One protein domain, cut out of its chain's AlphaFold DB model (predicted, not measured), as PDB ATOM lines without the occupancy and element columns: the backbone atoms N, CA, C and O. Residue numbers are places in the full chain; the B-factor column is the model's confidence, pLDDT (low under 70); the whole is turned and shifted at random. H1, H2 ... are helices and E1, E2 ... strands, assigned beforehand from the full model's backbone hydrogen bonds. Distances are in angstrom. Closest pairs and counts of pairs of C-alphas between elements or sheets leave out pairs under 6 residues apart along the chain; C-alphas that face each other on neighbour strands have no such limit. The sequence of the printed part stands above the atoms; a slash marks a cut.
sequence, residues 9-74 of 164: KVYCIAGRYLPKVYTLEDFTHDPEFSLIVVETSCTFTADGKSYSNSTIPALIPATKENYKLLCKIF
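What this domain is: This is residues 9 to 74 of the 164 residues of an uncharacterized protein of Moraxella bovoculi (UniProt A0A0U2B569). With little regular structure, the domain is a row of small parts among loops: the hairpin E3 and E4 towards one end, a sheet E2 E1 E5 in the middle, helix H1 at the other end. The 66 printed residues hold 26 in named elements, in the order E1 E2 E3 E4 E5 H1; both sheets are antiparallel, the class mixed. The whole is compact, radius of gyration of the C-alphas 11.6 A, and spans 35 by 23 by 19 A.

How they stand to each other: E1, residues 9 to 12, is the inner strand between E2, residues 21 to 23, and E5, residues 59 to 61; N 10 and O 22, 2.9 A, and N 11 and O 60, 2.8 A, are within hydrogen-bond range. H1, residues 64 to 73, with every O i to N i+4 pair within range, only grazes this sheet; the closest C-alphas of E5 and H1, Ile 60 and Asn 66, are 7.2 A apart. In the hairpin E3, residues 35 to 37, and E4, residues 42 to 44, N 44 and O 35 are 2.7 A apart.

Where its parts are: E1, 9.9 A long, begins at (26.297, -11.911, -32.762); H1, 14.4 A, ends at (9.164, -21.501, -30.462).

The domain as a whole: The farthest C-alphas, His 29 and Lys 72, are 36.3 A apart. The printed part has no cut; links E2 to E3 and E4 to E5 are long. Residues 16 to 17 have pLDDT under 70.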
ATOM      1  N   LYS A   9      27.681 -12.297 -32.489       91.44
ATOM      2  CA  LYS A   9      26.297 -11.911 -32.762       91.44
ATOM      3  C   LYS A   9      25.363 -12.952 -32.162       91.44
ATOM      4  O   LYS A   9      25.433 -14.129 -32.529       91.44
ATOM      5  N   VAL A  10      24.481 -12.533 -31.259       93.00
ATOM      6  CA  VAL A  10      23.659 -13.442 -30.447       93.00
ATOM      7  C   VAL A  10      22.214 -12.980 -30.327       93.00
ATOM      8  O   VAL A  10      21.912 -11.795 -30.405       93.00
ATOM      9  N   TYR A  11      21.318 -13.927 -30.093       93.50
ATOM     10  CA  TYR A  11      20.021 -13.678 -29.482       93.50
ATOM     11  C   TYR A  11      20.161 -13.831 -27.965       93.50
ATOM     12  O   TYR A  11      20.835 -14.751 -27.499       93.50
ATOM     13  N   CYS A  12      19.510 -12.950 -27.209       91.50
ATOM     14  CA  CYS A  12      19.445 -13.027 -25.753       91.50
ATOM     15  C   CYS A  12      18.016 -13.366 -25.324       91.50
ATOM     16  O   CYS A  12      17.075 -12.653 -25.676       91.50
ATOM     17  N   ILE A  13      17.866 -14.451 -24.566       88.25
ATOM     18  CA  ILE A  13      16.588 -14.891 -23.990       88.25
ATOM     19  C   ILE A  13      16.507 -14.653 -22.470       88.25
ATOM     20  O   ILE A  13      15.564 -15.111 -21.832       88.25
ATOM     21  N   ALA A  14      17.471 -13.930 -21.882       78.31
ATOM     22  CA  ALA A  14      17.411 -13.460 -20.494       78.31
ATOM     23  C   ALA A  14      16.806 -12.052 -20.383       78.31
ATOM     24  O   ALA A  14      16.946 -11.218 -21.279       78.31
ATOM     25  N   GLY A  15      16.179 -11.769 -19.238       70.19
ATOM     26  CA  GLY A  15      15.620 -10.451 -18.925       70.19
ATOM     27  C   GLY A  15      14.437 -10.069 -19.823       70.19
ATOM     28  O   GLY A  15      13.611 -10.911 -20.175       70.19
ATOM     29  N   ARG A  16      14.337  -8.782 -20.191       66.25
ATOM     30  CA  ARG A  16      13.384  -8.323 -21.218       66.25
ATOM     31  C   ARG A  16      13.924  -8.720 -22.594       66.25
ATOM     32  O   ARG A  16      14.631  -7.944 -23.233       66.25
ATOM     33  N   TYR A  17      13.609  -9.937 -23.026       68.94
ATOM     34  CA  TYR A  17      14.005 -10.457 -24.330       68.94
ATOM     35  C   TYR A  17      13.339  -9.631 -25.442       68.94
ATOM     36  O   TYR A  17      12.141  -9.727 -25.701       68.94
ATOM     37  N   LEU A  18      14.115  -8.775 -26.104       82.81
ATOM     38  CA  LEU A  18      13.688  -8.197 -27.375       82.81
ATOM     39  C   LEU A  18      14.067  -9.172 -28.493       82.81
ATOM     40  O   LEU A  18      15.175  -9.716 -28.459       82.81
ATOM     41  N   PRO A  19      13.184  -9.395 -29.481       90.19
ATOM     42  CA  PRO A  19      13.398 -10.375 -30.536       90.19
ATOM     43  C   PRO A  19      14.398  -9.841 -31.571       90.19
ATOM     44  O   PRO A  19      14.046  -9.548 -32.711       90.19
ATOM     45  N   LYS A  20      15.658  -9.663 -31.169       92.38
ATOM     46  CA  LYS A  20      16.688  -9.009 -31.976       92.38
ATOM     47  C   LYS A  20      18.092  -9.564 -31.771       92.38
ATOM     48  O   LYS A  20      18.331 -10.326 -30.833       92.38
ATOM     49  N   VAL A  21      19.004  -9.187 -32.661       93.25
ATOM     50  CA  VAL A  21      20.409  -9.584 -32.608       93.25
ATOM     51  C   VAL A  21      21.203  -8.556 -31.806       93.25
ATOM     52  O   VAL A  21      21.200  -7.365 -32.104       93.25
ATOM     53  N   TYR A  22      21.945  -9.040 -30.820       92.69
ATOM     54  CA  TYR A  22      22.895  -8.266 -30.035       92.69
ATOM     55  C   TYR A  22      24.326  -8.570 -30.459       92.69
ATOM     56  O   TYR A  22      24.614  -9.618 -31.041       92.69
ATOM     57  N   THR A  23      25.223  -7.644 -30.140       91.19
ATOM     58  CA  THR A  23      26.669  -7.872 -30.190       91.19
ATOM     59  C   THR A  23      27.135  -8.036 -28.760       91.19
ATOM     60  O   THR A  23      26.799  -7.196 -27.929       91.19
ATOM     61  N   LEU A  24      27.858  -9.112 -28.469       92.25
ATOM     62  CA  LEU A  24      28.519  -9.241 -27.179       92.25
ATOM     63  C   LEU A  24      29.711  -8.300 -27.120       92.25
ATOM     64  O   LEU A  24      30.468  -8.186 -28.080       92.25
ATOM     65  N   GLU A  25      29.884  -7.661 -25.982       91.94
ATOM     66  CA  GLU A  25      31.040  -6.833 -25.679       91.94
ATOM     67  C   GLU A  25      31.815  -7.447 -24.520       91.94
ATOM     68  O   GLU A  25      31.282  -8.246 -23.744       91.94
ATOM     69  N   ASP A  26      33.096  -7.104 -24.446       91.06
ATOM     70  CA  ASP A  26      33.961  -7.545 -23.362       91.06
ATOM     71  C   ASP A  26      33.601  -6.786 -22.080       91.06
ATOM     72  O   ASP A  26      33.490  -5.558 -22.077       91.06
ATOM     73  N   PHE A  27      33.423  -7.518 -20.986       90.44
ATOM     74  CA  PHE A  27      33.155  -6.975 -19.663       90.44
ATOM     75  C   PHE A  27      34.219  -7.457 -18.683       90.44
ATOM     76  O   PHE A  27      33.980  -8.239 -17.768       90.44
ATOM     77  N   THR A  28      35.431  -6.941 -18.864       77.25
ATOM     78  CA  THR A  28      36.623  -7.318 -18.083       77.25
ATOM     79  C   THR A  28      36.542  -7.013 -16.584       77.25
ATOM     80  O   THR A  28      37.455  -7.361 -15.838       77.25
ATOM     81  N   HIS A  29      35.488  -6.341 -16.122       78.69
ATOM     82  CA  HIS A  29      35.312  -5.964 -14.720       78.69
ATOM     83  C   HIS A  29      34.818  -7.117 -13.837       78.69
ATOM     84  O   HIS A  29      34.946  -7.022 -12.618       78.69
ATOM     85  N   ASP A  30      34.307  -8.202 -14.429       81.00
ATOM     86  CA  ASP A  30      33.879  -9.399 -13.706       81.00
ATOM     87  C   ASP A  30      34.537 -10.659 -14.311       81.00
ATOM     88  O   ASP A  30      34.299 -10.983 -15.478       81.00
ATOM     89  N   PRO A  31      35.383 -11.383 -13.551       81.69
ATOM     90  CA  PRO A  31      36.071 -12.568 -14.058       81.69
ATOM     91  C   PRO A  31      35.130 -13.750 -14.334       81.69
ATOM     92  O   PRO A  31      35.474 -14.624 -15.131       81.69
ATOM     93  N   GLU A  32      33.960 -13.805 -13.695       87.69
ATOM     94  CA  GLU A  32      32.945 -14.830 -13.938       87.69
ATOM     95  C   GLU A  32      32.023 -14.415 -15.092       87.69
ATOM     96  O   GLU A  32      31.796 -15.196 -16.022       87.69
ATOM     97  N   PHE A  33      31.562 -13.163 -15.084       89.12
ATOM     98  CA  PHE A  33      30.649 -12.595 -16.078       89.12
ATOM     99  C   PHE A  33      31.359 -11.673 -17.074       89.12
ATOM    100  O   PHE A  33      31.034 -10.497 -17.206       89.12
ATOM    101  N   SER A  34      32.313 -12.235 -17.810       91.12
ATOM    102  CA  SER A  34      33.206 -11.501 -18.721       91.12
ATOM    103  C   SER A  34      32.565 -10.944 -20.001       91.12
ATOM    104  O   SER A  34      33.261 -10.336 -20.809       91.12
ATOM    105  N   LEU A  35      31.266 -11.142 -20.235       92.94
ATOM    106  CA  LEU A  35      30.577 -10.677 -21.445       92.94
ATOM    107  C   LEU A  35      29.386  -9.798 -21.082       92.94
ATOM    108  O   LEU A  35      28.692 -10.070 -20.109       92.94
ATOM    109  N   ILE A  36      29.087  -8.784 -21.893       92.31
ATOM    110  CA  ILE A  36      27.928  -7.910 -21.686       92.31
ATOM    111  C   ILE A  36      27.162  -7.668 -22.984       92.31
ATOM    112  O   ILE A  36      27.731  -7.557 -24.067       92.31
ATOM    113  N   VAL A  37      25.843  -7.553 -22.859       90.88
ATOM    114  CA  VAL A  37      25.001  -6.865 -23.838       90.88
ATOM    115  C   VAL A  37      24.698  -5.485 -23.265       90.88
ATOM    116  O   VAL A  37      23.839  -5.354 -22.393       90.88
ATOM    117  N   VAL A  38      25.418  -4.458 -23.728       85.94
ATOM    118  CA  VAL A  38      25.360  -3.096 -23.157       85.94
ATOM    119  C   VAL A  38      23.933  -2.558 -23.137       85.94
ATOM    120  O   VAL A  38      23.477  -2.025 -22.127       85.94
ATOM    121  N   GLU A  39      23.189  -2.783 -24.219       83.75
ATOM    122  CA  GLU A  39      21.829  -2.268 -24.360       83.75
ATOM    123  C   GLU A  39      20.852  -2.814 -23.310       83.75
ATOM    124  O   GLU A  39      19.953  -2.102 -22.869       83.75
ATOM    125  N   THR A  40      21.022  -4.066 -22.885       82.31
ATOM    126  CA  THR A  40      20.189  -4.657 -21.830       82.31
ATOM    127  C   THR A  40      20.850  -4.575 -20.458       82.31
ATOM    128  O   THR A  40      20.232  -4.972 -19.471       82.31
ATOM    129  N   SER A  41      22.102  -4.104 -20.389       85.56
ATOM    130  CA  SER A  41      22.957  -4.127 -19.195       85.56
ATOM    131  C   SER A  41      23.035  -5.515 -18.540       85.56
ATOM    132  O   SER A  41      23.222  -5.634 -17.333       85.56
ATOM    133  N   CYS A  42      22.851  -6.577 -19.332       88.38
ATOM    134  CA  CYS A  42      22.948  -7.950 -18.850       88.38
ATOM    135  C   CYS A  42      24.364  -8.458 -19.084       88.38
ATOM    136  O   CYS A  42      24.865  -8.372 -20.208       88.38
ATOM    137  N   THR A  43      24.971  -9.013 -18.040       92.00
ATOM    138  CA  THR A  43      26.270  -9.674 -18.118       92.00
ATOM    139  C   THR A  43      26.103 -11.189 -18.208       92.00
ATOM    140  O   THR A  43      25.081 -11.755 -17.806       92.00
ATOM    141  N   PHE A  44      27.092 -11.850 -18.799       92.44
ATOM    142  CA  PHE A  44      27.061 -13.265 -19.114       92.44
ATOM    143  C   PHE A  44      28.420 -13.904 -18.869       92.44
ATOM    144  O   PHE A  44      29.471 -13.311 -19.108       92.44
ATOM    145  N   THR A  45      28.385 -15.157 -18.440       92.62
ATOM    146  CA  THR A  45      29.551 -16.035 -18.433       92.62
ATOM    147  C   THR A  45      29.988 -16.375 -19.865       92.62
ATOM    148  O   THR A  45      29.216 -16.248 -20.820       92.62
ATOM    149  N   ALA A  46      31.204 -16.902 -20.032       90.94
ATOM    150  CA  ALA A  46      31.718 -17.320 -21.345       90.94
ATOM    151  C   ALA A  46      30.908 -18.459 -22.007       90.94
ATOM    152  O   ALA A  46      30.987 -18.656 -23.218       90.94
ATOM    153  N   ASP A  47      30.128 -19.227 -21.239       91.62
ATOM    154  CA  ASP A  47      29.169 -20.221 -21.750       91.62
ATOM    155  C   ASP A  47      27.744 -19.656 -21.929       91.62
ATOM    156  O   ASP A  47      26.827 -20.387 -22.302       91.62
ATOM    157  N   GLY A  48      27.567 -18.346 -21.736       91.56
ATOM    158  CA  GLY A  48      26.370 -17.594 -22.097       91.56
ATOM    159  C   GLY A  48      25.249 -17.619 -21.064       91.56
ATOM    160  O   GLY A  48      24.086 -17.454 -21.434       91.56
ATOM    161  N   LYS A  49      25.552 -17.842 -19.784       92.12
ATOM    162  CA  LYS A  49      24.569 -17.821 -18.692       92.12
ATOM    163  C   LYS A  49      24.518 -16.439 -18.054       92.12
ATOM    164  O   LYS A  49      25.554 -15.839 -17.805       92.12
ATOM    165  N   SER A  50      23.314 -15.966 -17.739       88.62
ATOM    166  CA  SER A  50      23.109 -14.717 -16.988       88.62
ATOM    167  C   SER A  50      23.182 -14.899 -15.467       88.62
ATOM    168  O   SER A  50      23.185 -13.921 -14.734       88.62
ATOM    169  N   TYR A  51      23.200 -16.146 -14.986       84.69
ATOM    170  CA  TYR A  51      23.412 -16.498 -13.581       84.69
ATOM    171  C   TYR A  51      24.293 -17.742 -13.510       84.69
ATOM    172  O   TYR A  51      24.086 -18.693 -14.268       84.69
ATOM    173  N   SER A  52      25.238 -17.769 -12.578       75.12
ATOM    174  CA  SER A  52      26.253 -18.823 -12.471       75.12
ATOM    175  C   SER A  52      25.662 -20.210 -12.196       75.12
ATOM    176  O   SER A  52      26.150 -21.221 -12.702       75.12
ATOM    177  N   ASN A  53      24.543 -20.261 -11.473       81.50
ATOM    178  CA  ASN A  53      23.804 -21.482 -11.157       81.50
ATOM    179  C   ASN A  53      22.782 -21.911 -12.229       81.50
ATOM    180  O   ASN A  53      22.118 -22.935 -12.056       81.50
ATOM    181  N   SER A  54      22.622 -21.159 -13.325       81.88
ATOM    182  CA  SER A  54      21.674 -21.528 -14.380       81.88
ATOM    183  C   SER A  54      22.149 -22.756 -15.150       81.88
ATOM    184  O   SER A  54      23.289 -22.839 -15.602       81.88
ATOM    185  N   THR A  55      21.241 -23.708 -15.357       81.81
ATOM    186  CA  THR A  55      21.499 -24.910 -16.165       81.81
ATOM    187  C   THR A  55      21.347 -24.658 -17.664       81.81
ATOM    188  O   THR A  55      21.891 -25.418 -18.464       81.81
ATOM    189  N   ILE A  56      20.645 -23.589 -18.052       82.69
ATOM    190  CA  ILE A  56      20.362 -23.236 -19.446       82.69
ATOM    191  C   ILE A  56      21.057 -21.905 -19.774       82.69
ATOM    192  O   ILE A  56      20.860 -20.932 -19.044       82.69
ATOM    193  N   PRO A  57      21.864 -21.835 -20.850       89.31
ATOM    194  CA  PRO A  57      22.434 -20.575 -21.302       89.31
ATOM    195  C   PRO A  57      21.338 -19.656 -21.850       89.31
ATOM    196  O   PRO A  57      20.408 -20.090 -22.530       89.31
ATOM    197  N   ALA A  58      21.475 -18.369 -21.564       91.50
ATOM    198  CA  ALA A  58      20.583 -17.322 -22.037       91.50
ATOM    199  C   ALA A  58      20.996 -16.746 -23.399       91.50
ATOM    200  O   ALA A  58      20.214 -16.034 -24.032       91.50
ATOM    201  N   LEU A  59      22.220 -17.028 -23.845       93.31
ATOM    202  CA  LEU A  59      22.719 -16.615 -25.148       93.31
ATOM    203  C   LEU A  59      22.581 -17.739 -26.169       93.31
ATOM    204  O   LEU A  59      22.931 -18.893 -25.921       93.31
ATOM    205  N   ILE A  60      22.111 -17.373 -27.356       92.94
ATOM    206  CA  ILE A  60      21.980 -18.268 -28.501       92.94
ATOM    207  C   ILE A  60      22.715 -17.625 -29.682       92.94
ATOM    208  O   ILE A  60      22.423 -16.475 -30.009       92.94
ATOM    209  N   PRO A  61      23.629 -18.324 -30.380       92.12
ATOM    210  CA  PRO A  61      24.300 -17.760 -31.550       92.12
ATOM    211  C   PRO A  61      23.294 -17.294 -32.611       92.12
ATOM    212  O   PRO A  61      22.364 -18.036 -32.941       92.12
ATOM    213  N   ALA A  62      23.488 -16.106 -33.189       92.50
ATOM    214  CA  ALA A  62      22.606 -15.556 -34.217       92.50
ATOM    215  C   ALA A  62      22.855 -16.222 -35.582       92.50
ATOM    216  O   ALA A  62      23.384 -15.624 -36.518       92.50
ATOM    217  N   THR A  63      22.481 -17.497 -35.702       89.81
ATOM    218  CA  THR A  63      22.575 -18.285 -36.938       89.81
ATOM    219  C   THR A  63      21.218 -18.388 -37.631       89.81
ATOM    220  O   THR A  63      20.167 -18.161 -37.035       89.81
ATOM    221  N   LYS A  64      21.212 -18.786 -38.911       90.12
ATOM    222  CA  LYS A  64      19.964 -19.052 -39.653       90.12
ATOM    223  C   LYS A  64      19.134 -20.176 -39.029       90.12
ATOM    224  O   LYS A  64      17.912 -20.140 -39.128       90.12
ATOM    225  N   GLU A  65      19.786 -21.177 -38.449       91.44
ATOM    226  CA  GLU A  65      19.131 -22.323 -37.807       91.44
ATOM    227  C   GLU A  65      18.469 -21.902 -36.498       91.44
ATOM    228  O   GLU A  65      17.273 -22.128 -36.324       91.44
ATOM    229  N   ASN A  66      19.203 -21.184 -35.646       93.31
ATOM    230  CA  ASN A  66      18.674 -20.676 -34.384       93.31
ATOM    231  C   ASN A  66      17.564 -19.647 -34.605       93.31
ATOM    232  O   ASN A  66      16.545 -19.713 -33.933       93.31
ATOM    233  N   TYR A  67      17.697 -18.768 -35.602       94.38
ATOM    234  CA  TYR A  67      16.620 -17.863 -36.018       94.38
ATOM    235  C   TYR A  67      15.329 -18.621 -36.364       94.38
ATOM    236  O   TYR A  67      14.261 -18.303 -35.849       94.38
ATOM    237  N   LYS A  68      15.419 -19.661 -37.207       95.00
ATOM    238  CA  LYS A  68      14.251 -20.479 -37.578       95.00
ATOM    239  C   LYS A  68      13.635 -21.170 -36.364       95.00
ATOM    240  O   LYS A  68      12.412 -21.247 -36.269       95.00
ATOM    241  N   LEU A  69      14.471 -21.680 -35.461       95.06
ATOM    242  CA  LEU A  69      14.019 -22.329 -34.236       95.06
ATOM    243  C   LEU A  69      13.304 -21.335 -33.312       95.06
ATOM    244  O   LEU A  69      12.211 -21.633 -32.841       95.06
ATOM    245  N   LEU A  70      13.865 -20.142 -33.111       93.56
ATOM    246  CA  LEU A  70      13.268 -19.086 -32.293       93.56
ATOM    247  C   LEU A  70      11.925 -18.612 -32.857       93.56
ATOM    248  O   LEU A  70      10.961 -18.527 -32.104       93.56
ATOM    249  N   CYS A  71      11.816 -18.406 -34.174       94.19
ATOM    250  CA  CYS A  71      10.533 -18.108 -34.821       94.19
ATOM    251  C   CYS A  71       9.498 -19.230 -34.643       94.19
ATOM    252  O   CYS A  71       8.305 -18.960 -34.612       94.19
ATOM    253  N   LYS A  72       9.935 -20.493 -34.548       95.88
ATOM    254  CA  LYS A  72       9.038 -21.632 -34.312       95.88
ATOM    255  C   LYS A  72       8.568 -21.703 -32.857       95.88
ATOM    256  O   LYS A  72       7.415 -22.040 -32.619       95.88
ATOM    257  N   ILE A  73       9.463 -21.445 -31.903       93.25
ATOM    258  CA  ILE A  73       9.164 -21.501 -30.462       93.25
ATOM    259  C   ILE A  73       8.313 -20.298 -30.036       93.25
ATOM    260  O   ILE A  73       7.404 -20.452 -29.228       93.25
ATOM    261  N   PHE A  74       8.585 -19.120 -30.601       91.25
ATOM    262  CA  PHE A  74       7.901 -17.867 -30.286       91.25
ATOM    263  C   PHE A  74       7.225 -17.296 -31.544       91.25
ATOM    264  O   PHE A  74       7.728 -16.326 -32.116       91.25
TER     265      PHE A  74